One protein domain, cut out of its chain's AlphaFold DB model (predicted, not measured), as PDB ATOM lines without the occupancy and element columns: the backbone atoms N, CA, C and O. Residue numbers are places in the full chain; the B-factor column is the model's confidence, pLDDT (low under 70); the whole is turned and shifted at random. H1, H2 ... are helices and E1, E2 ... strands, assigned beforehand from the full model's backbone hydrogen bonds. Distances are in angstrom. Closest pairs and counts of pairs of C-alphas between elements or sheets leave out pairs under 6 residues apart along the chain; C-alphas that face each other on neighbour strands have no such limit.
ATOM      1  N   HIS A  13     281.663 217.472 126.391       93.44
ATOM      2  CA  HIS A  13     282.026 216.868 127.679       93.44
ATOM      3  C   HIS A  13     280.829 216.228 128.390       93.44
ATOM      4  O   HIS A  13     280.927 215.109 128.886       93.44
ATOM      5  N   THR A  14     279.682 216.910 128.403       94.38
ATOM      6  CA  THR A  14     278.449 216.379 128.995       94.38
ATOM      7  C   THR A  14     277.952 215.161 128.223       94.38
ATOM      8  O   THR A  14     277.544 214.178 128.833       94.38
ATOM      9  N   ALA A  15     278.031 215.193 126.889       92.25
ATOM     10  CA  ALA A  15     277.668 214.055 126.051       92.25
ATOM     11  C   ALA A  15     278.576 212.838 126.309       92.25
ATOM     12  O   ALA A  15     278.074 211.727 126.461       92.25
ATOM     13  N   ALA A  16     279.892 213.046 126.427       94.50
ATOM     14  CA  ALA A  16     280.842 211.982 126.745       94.50
ATOM     15  C   ALA A  16     280.597 211.378 128.139       94.50
ATOM     16  O   ALA A  16     280.576 210.156 128.282       94.50
ATOM     17  N   ALA A  17     280.342 212.213 129.152       93.12
ATOM     18  CA  ALA A  17     280.007 211.748 130.498       93.12
ATOM     19  C   ALA A  17     278.695 210.943 130.521       93.12
ATOM     20  O   ALA A  17     278.628 209.885 131.144       93.12
ATOM     21  N   ALA A  18     277.670 211.399 129.794       93.06
ATOM     22  CA  ALA A  18     276.410 210.673 129.660       93.06
ATOM     23  C   ALA A  18     276.599 209.322 128.951       93.06
ATOM     24  O   ALA A  18     276.059 208.317 129.404       93.06
ATOM     25  N   ALA A  19     277.397 209.272 127.880       93.88
ATOM     26  CA  ALA A  19     277.709 208.025 127.185       93.88
ATOM     27  C   ALA A  19     278.436 207.028 128.102       93.88
ATOM     28  O   ALA A  19     278.070 205.856 128.137       93.88
ATOM     29  N   ALA A  20     279.410 207.496 128.891       93.44
ATOM     30  CA  ALA A  20     280.102 206.663 129.873       93.44
ATOM     31  C   ALA A  20     279.145 206.133 130.956       93.44
ATOM     32  O   ALA A  20     279.181 204.947 131.274       93.44
ATOM     33  N   PHE A  21     278.247 206.982 131.472       91.56
ATOM     34  CA  PHE A  21     277.222 206.578 132.437       91.56
ATOM     35  C   PHE A  21     276.301 205.489 131.879       91.56
ATOM     36  O   PHE A  21     276.073 204.484 132.549       91.56
ATOM     37  N   LEU A  22     275.800 205.671 130.652       92.50
ATOM     38  CA  LEU A  22     274.921 204.709 129.987       92.50
ATOM     39  C   LEU A  22     275.634 203.383 129.708       92.50
ATOM     40  O   LEU A  22     275.057 202.328 129.939       92.50
ATOM     41  N   ASN A  23     276.895 203.427 129.269       93.31
ATOM     42  CA  ASN A  23     277.689 202.223 129.015       93.31
ATOM     43  C   ASN A  23     277.970 201.419 130.297       93.31
ATOM     44  O   ASN A  23     278.170 200.213 130.239       93.31
ATOM     45  N   ALA A  24     277.961 202.078 131.457       92.62
ATOM     46  CA  ALA A  24     278.089 201.430 132.758       92.62
ATOM     47  C   ALA A  24     276.763 200.845 133.297       92.62
ATOM     48  O   ALA A  24     276.733 200.391 134.440       92.62
ATOM     49  N   GLN A  25     275.653 200.888 132.545       95.50
ATOM     50  CA  GLN A  25     274.372 200.286 132.943       95.50
ATOM     51  C   GLN A  25     274.226 198.880 132.344       95.50
ATOM     52  O   GLN A  25     273.642 198.704 131.276       95.50
ATOM     53  N   GLU A  26     274.748 197.866 133.031       95.81
ATOM     54  CA  GLU A  26     274.591 196.469 132.626       95.81
ATOM     55  C   GLU A  26     273.214 195.934 133.042       95.81
ATOM     56  O   GLU A  26     272.812 196.078 134.198       95.81
ATOM     57  N   ILE A  27     272.497 195.279 132.123       97.06
ATOM     58  CA  ILE A  27     271.303 194.499 132.468       97.06
ATOM     59  C   ILE A  27     271.731 193.084 132.846       97.06
ATOM     60  O   ILE A  27     272.373 192.388 132.068       97.06
ATOM     61  N   THR A  28     271.328 192.661 134.037       97.81
ATOM     62  CA  THR A  28     271.643 191.356 134.631       97.81
ATOM     63  C   THR A  28     270.356 190.657 135.050       97.81
ATOM     64  O   THR A  28     269.352 191.329 135.292       97.81
ATOM     65  N   THR A  29     270.376 189.327 135.145       98.25
ATOM     66  CA  THR A  29     269.200 188.515 135.490       98.25
ATOM     67  C   THR A  29     269.536 187.523 136.600       98.25
ATOM     68  O   THR A  29     270.641 186.983 136.645       98.25
ATOM     69  N   THR A  30     268.587 187.288 137.507       98.06
ATOM     70  CA  THR A  30     268.695 186.315 138.602       98.06
ATOM     71  C   THR A  30     267.312 185.802 139.015       98.06
ATOM     72  O   THR A  30     266.296 186.339 138.576       98.06
ATOM     73  N   ASP A  31     267.263 184.810 139.903       98.44
ATOM     74  CA  ASP A  31     266.017 184.343 140.508       98.44
ATOM     75  C   ASP A  31     265.647 185.196 141.731       98.44
ATOM     76  O   ASP A  31     266.470 185.512 142.596       98.44
ATOM     77  N   CYS A  32     264.371 185.562 141.845       98.31
ATOM     78  CA  CYS A  32     263.855 186.301 142.988       98.31
ATOM     79  C   CYS A  32     263.952 185.473 144.279       98.31
ATOM     80  O   CYS A  32     263.323 184.422 144.404       98.31
ATOM     81  N   ARG A  33     264.623 186.009 145.307       97.75
ATOM     82  CA  ARG A  33     264.753 185.354 146.626       97.75
ATOM     83  C   ARG A  33     263.441 185.238 147.415       97.75
ATOM     84  O   ARG A  33     263.398 184.509 148.399       97.75
ATOM     85  N   GLY A  34     262.396 185.961 147.011       97.88
ATOM     86  CA  GLY A  34     261.066 185.891 147.622       97.88
ATOM     87  C   GLY A  34     260.173 184.810 147.011       97.88
ATOM     88  O   GLY A  34     259.609 184.000 147.739       97.88
ATOM     89  N   CYS A  35     260.027 184.797 145.681       98.25
ATOM     90  CA  CYS A  35     259.055 183.938 144.991       98.25
ATOM     91  C   CYS A  35     259.636 183.059 143.873       98.25
ATOM     92  O   CYS A  35     258.875 182.368 143.203       98.25
ATOM     93  N   GLY A  36     260.949 183.106 143.626       98.31
ATOM     94  CA  GLY A  36     261.628 182.297 142.606       98.31
ATOM     95  C   GLY A  36     261.392 182.722 141.154       98.31
ATOM     96  O   GLY A  36     261.881 182.058 140.251       98.31
ATOM     97  N   ALA A  37     260.652 183.806 140.899       98.38
ATOM     98  CA  ALA A  37     260.483 184.329 139.544       98.38
ATOM     99  C   ALA A  37     261.801 184.916 139.014       98.38
ATOM    100  O   ALA A  37     262.502 185.597 139.765       98.38
ATOM    101  N   GLU A  38     262.091 184.725 137.728       98.50
ATOM    102  CA  GLU A  38     263.208 185.401 137.066       98.50
ATOM    103  C   GLU A  38     263.004 186.927 137.118       98.50
ATOM    104  O   GLU A  38     261.914 187.442 136.846       98.50
ATOM    105  N   VAL A  39     264.043 187.662 137.512       98.25
ATOM    106  CA  VAL A  39     264.040 189.121 137.617       98.25
ATOM    107  C   VAL A  39     265.279 189.702 136.954       98.25
ATOM    108  O   VAL A  39     266.410 189.321 137.254       98.25
ATOM    109  N   SER A  40     265.057 190.675 136.074       98.31
ATOM    110  CA  SER A  40     266.123 191.483 135.492       98.31
ATOM    111  C   SER A  40     266.300 192.790 136.259       98.31
ATOM    112  O   SER A  40     265.343 193.382 136.758       98.31
ATOM    113  N   GLY A  41     267.544 193.242 136.349       97.06
ATOM    114  CA  GLY A  41     267.949 194.419 137.100       97.06
ATOM    115  C   GLY A  41     269.175 195.089 136.495       97.06
ATOM    116  O   GLY A  41     269.872 194.502 135.667       97.06
ATOM    117  N   VAL A  42     269.446 196.324 136.914       97.50
ATOM    118  CA  VAL A  42     270.613 197.088 136.448       97.50
ATOM    119  C   VAL A  42     271.753 196.908 137.443       97.50
ATOM    120  O   VAL A  42     271.581 197.205 138.626       97.50
ATOM    121  N   ASN A  43     272.920 196.459 136.982       97.12
ATOM    122  CA  ASN A  43     274.134 196.311 137.789       97.12
ATOM    123  C   ASN A  43     273.896 195.524 139.095       97.12
ATOM    124  O   ASN A  43     274.301 195.961 140.177       97.12
ATOM    125  N   GLY A  44     273.174 194.400 139.024       97.44
ATOM    126  CA  GLY A  44     272.853 193.572 140.191       97.44
ATOM    127  C   GLY A  44     271.814 194.163 141.154       97.44
ATOM    128  O   GLY A  44     271.699 193.704 142.288       97.44
ATOM    129  N   ARG A  45     271.073 195.205 140.757       97.50
ATOM    130  CA  ARG A  45     269.991 195.800 141.559       97.50
ATOM    131  C   ARG A  45     268.647 195.313 141.051       97.50
ATOM    132  O   ARG A  45     268.263 195.630 139.926       97.50
ATOM    133  N   TYR A  46     267.936 194.569 141.887       98.31
ATOM    134  CA  TYR A  46     266.743 193.829 141.494       98.31
ATOM    135  C   TYR A  46     265.519 194.301 142.273       98.31
ATOM    136  O   TYR A  46     265.568 194.497 143.489       98.31
ATOM    137  N   ALA A  47     264.402 194.428 141.560       98.12
ATOM    138  CA  ALA A  47     263.083 194.661 142.128       98.12
ATOM    139  C   ALA A  47     262.087 193.721 141.445       98.12
ATOM    140  O   ALA A  47     261.843 193.817 140.243       98.12
ATOM    141  N   CYS A  48     261.536 192.775 142.200       98.38
ATOM    142  CA  CYS A  48     260.613 191.784 141.670       98.38
ATOM    143  C   CYS A  48     259.213 192.385 141.519       98.38
ATOM    144  O   CYS A  48     258.536 192.662 142.510       98.38
ATOM    145  N   GLY A  49     258.741 192.506 140.277       96.88
ATOM    146  CA  GLY A  49     257.381 192.964 139.977       96.88
ATOM    147  C   GLY A  49     256.266 191.993 140.393       96.88
ATOM    148  O   GLY A  49     255.102 192.372 140.347       96.88
ATOM    149  N   VAL A  50     256.599 190.757 140.794       98.12
ATOM    150  CA  VAL A  50     255.617 189.732 141.193       98.12
ATOM    151  C   VAL A  50     255.306 189.799 142.686       98.12
ATOM    152  O   VAL A  50     254.143 189.887 143.065       98.12
ATOM    153  N   CYS A  51     256.331 189.747 143.543       98.25
ATOM    154  CA  CYS A  51     256.151 189.677 145.000       98.25
ATOM    155  C   CYS A  51     256.626 190.925 145.759       98.25
ATOM    156  O   CYS A  51     256.511 190.972 146.981       98.25
ATOM    157  N   GLY A  52     257.174 191.929 145.065       97.75
ATOM    158  CA  GLY A  52     257.635 193.182 145.672       97.75
ATOM    159  C   GLY A  52     258.987 193.098 146.387       97.75
ATOM    160  O   GLY A  52     259.437 194.093 146.947       97.75
ATOM    161  N   TRP A  53     259.655 191.943 146.367       98.06
ATOM    162  CA  TRP A  53     260.998 191.798 146.923       98.06
ATOM    163  C   TRP A  53     262.012 192.703 146.203       98.06
ATOM    164  O   TRP A  53     262.046 192.755 144.972       98.06
ATOM    165  N   THR A  54     262.884 193.348 146.975       98.31
ATOM    166  CA  THR A  54     264.053 194.092 146.495       98.31
ATOM    167  C   THR A  54     265.301 193.604 147.226       98.31
ATOM    168  O   THR A  54     265.234 193.236 148.402       98.31
ATOM    169  N   ASN A  55     266.452 193.560 146.547       97.62
ATOM    170  CA  ASN A  55     267.708 193.267 147.239       97.62
ATOM    171  C   ASN A  55     268.199 194.468 148.058       97.62
ATOM    172  O   ASN A  55     267.802 195.612 147.821       97.62
ATOM    173  N   HIS A  56     269.077 194.209 149.030       97.25
ATOM    174  CA  HIS A  56     269.712 195.271 149.795       97.25
ATOM    175  C   HIS A  56     270.581 196.128 148.867       97.25
ATOM    176  O   HIS A  56     271.233 195.632 147.946       97.25
ATOM    177  N   TRP A  57     270.617 197.438 149.110       93.81
ATOM    178  CA  TRP A  57     271.284 198.397 148.224       93.81
ATOM    179  C   TRP A  57     272.794 198.138 148.069       93.81
ATOM    180  O   TRP A  57     273.385 198.554 147.072       93.81
ATOM    181  N   SER A  58     273.422 197.451 149.023       95.50
ATOM    182  CA  SER A  58     274.847 197.112 148.965       95.50
ATOM    183  C   SER A  58     275.160 195.868 148.132       95.50
ATOM    184  O   SER A  58     276.328 195.568 147.928       95.50
ATOM    185  N   GLU A  59     274.150 195.125 147.678       96.31
ATOM    186  CA  GLU A  59     274.328 193.875 146.923       96.31
ATOM    187  C   GLU A  59     274.483 194.100 145.407       96.31
ATOM    188  O   GLU A  59     274.577 193.138 144.649       96.31
ATOM    189  N   GLY A  60     274.491 195.355 144.944       96.00
ATOM    190  CA  GLY A  60     274.771 195.677 143.542       96.00
ATOM    191  C   GLY A  60     276.215 195.347 143.144       96.00
ATOM    192  O   GLY A  60     277.111 195.313 143.980       96.00
ATOM    193  N   HIS A  61     276.451 195.143 141.848       95.12
ATOM    194  CA  HIS A  61     277.763 194.744 141.320       95.12
ATOM    195  C   HIS A  61     278.784 195.891 141.296       95.12
ATOM    196  O   HIS A  61     279.991 195.659 141.327       95.12
ATOM    197  N   ASN A  62     278.311 197.139 141.236       92.75
ATOM    198  CA  ASN A  62     279.188 198.304 141.195       92.75
ATOM    199  C   ASN A  62     279.755 198.619 142.578       92.75
ATOM    200  O   ASN A  62     279.042 198.566 143.583       92.75
ATOM    201  N   LYS A  63     281.023 199.044 142.605       91.94
ATOM    202  CA  LYS A  63     281.661 199.562 143.814       91.94
ATOM    203  C   LYS A  63     280.843 200.737 144.360       91.94
ATOM    204  O   LYS A  63     280.490 201.655 143.622       91.94
ATOM    205  N   LEU A  64     280.552 200.691 145.654       91.25
ATOM    206  CA  LEU A  64     279.907 201.792 146.356       91.25
ATOM    207  C   LEU A  64     280.897 202.955 146.554       91.25
ATOM    208  O   LEU A  64     282.089 202.685 146.743       91.25
ATOM    209  N   PRO A  65     280.423 204.213 146.534       90.19
ATOM    210  CA  PRO A  65     281.249 205.365 146.884       90.19
ATOM    211  C   PRO A  65     281.838 205.230 148.293       90.19
ATOM    212  O   PRO A  65     281.183 204.701 149.198       90.19
ATOM    213  N   GLY A  66     283.074 205.692 148.465       91.81
ATOM    214  CA  GLY A  66     283.710 205.828 149.773       91.81
ATOM    215  C   GLY A  66     283.127 206.987 150.586       91.81
ATOM    216  O   GLY A  66     282.402 207.832 150.064       91.81
ATOM    217  N   ALA A  67     283.474 207.052 151.872       91.19
ATOM    218  CA  ALA A  67     283.051 208.150 152.748       91.19
ATOM    219  C   ALA A  67     283.656 209.499 152.316       91.19
ATOM    220  O   ALA A  67     283.066 210.551 152.517       91.19
ATOM    221  N   GLU A  68     284.832 209.474 151.692       91.00
ATOM    222  CA  GLU A  68     285.499 210.646 151.130       91.00
ATOM    223  C   GLU A  68     284.774 211.244 149.913       91.00
ATOM    224  O   GLU A  68     284.997 212.408 149.579       91.00
ATOM    225  N   GLU A  69     283.920 210.452 149.260       90.44
ATOM    226  CA  GLU A  69     283.104 210.846 148.106       90.44
ATOM    227  C   GLU A  69     281.705 211.331 148.523       90.44
ATOM    228  O   GLU A  69     280.918 211.737 147.665       90.44
ATOM    229  N   ASP A  70     281.385 211.302 149.819       88.50
ATOM    230  CA  ASP A  70     280.112 211.781 150.347       88.50
ATOM    231  C   ASP A  70     280.054 213.324 150.287       88.50
ATOM    232  O   ASP A  70     280.884 214.001 150.909       88.50
TER     233      ASP A  70
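Overview. This is residues 13 to 70 of the 75 residues of an uncharacterized protein of Streptomyces sp. DI166 (UniProt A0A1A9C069). With little regular structure, this is a small body made of a two-strand hairpin, E1 and E2, and a long unnamed stretch that folds back over it, with H1 sticking out as an arm. Residues 63 to 70 stick out as a tail. The printed part has 58 residues, with H1, E1 and E2 in that order; the class is mixed, the named elements holding only 21 residues. The antiparallel sheet has the order E1 - E2. The whole is loose, radius of gyration of the C-alphas 14.2 A, and flat, spanning 43 by 27 by 14 A.

Arrangement. E1, residues 27 to 31, and E2, residues 38 to 42, form an antiparallel hairpin at 148 degrees. C-alphas 29 and 40 face each other at 4.3 A; N 28 and O 41, 2.9 A, are within hydrogen-bond range. H1, residues 13 to 23, stands free and is apart from E2; its O i to N i+4 pairs are all within hydrogen-bond range.

Along the chain. E1 measures 14.0 A and E2 13.8 A, ending at C-alpha 42 (270.613, 197.088, 136.448). H1, 15.3 A, begins at C-alpha 13 (282.026, 216.868, 127.679).

Size, cuts and confidence. The farthest C-alphas, of His 13 and Cys 35, are 43.7 A apart. The printed part has no cut, no link between named elements is long, and no printed residue is under 70 in pLDDT.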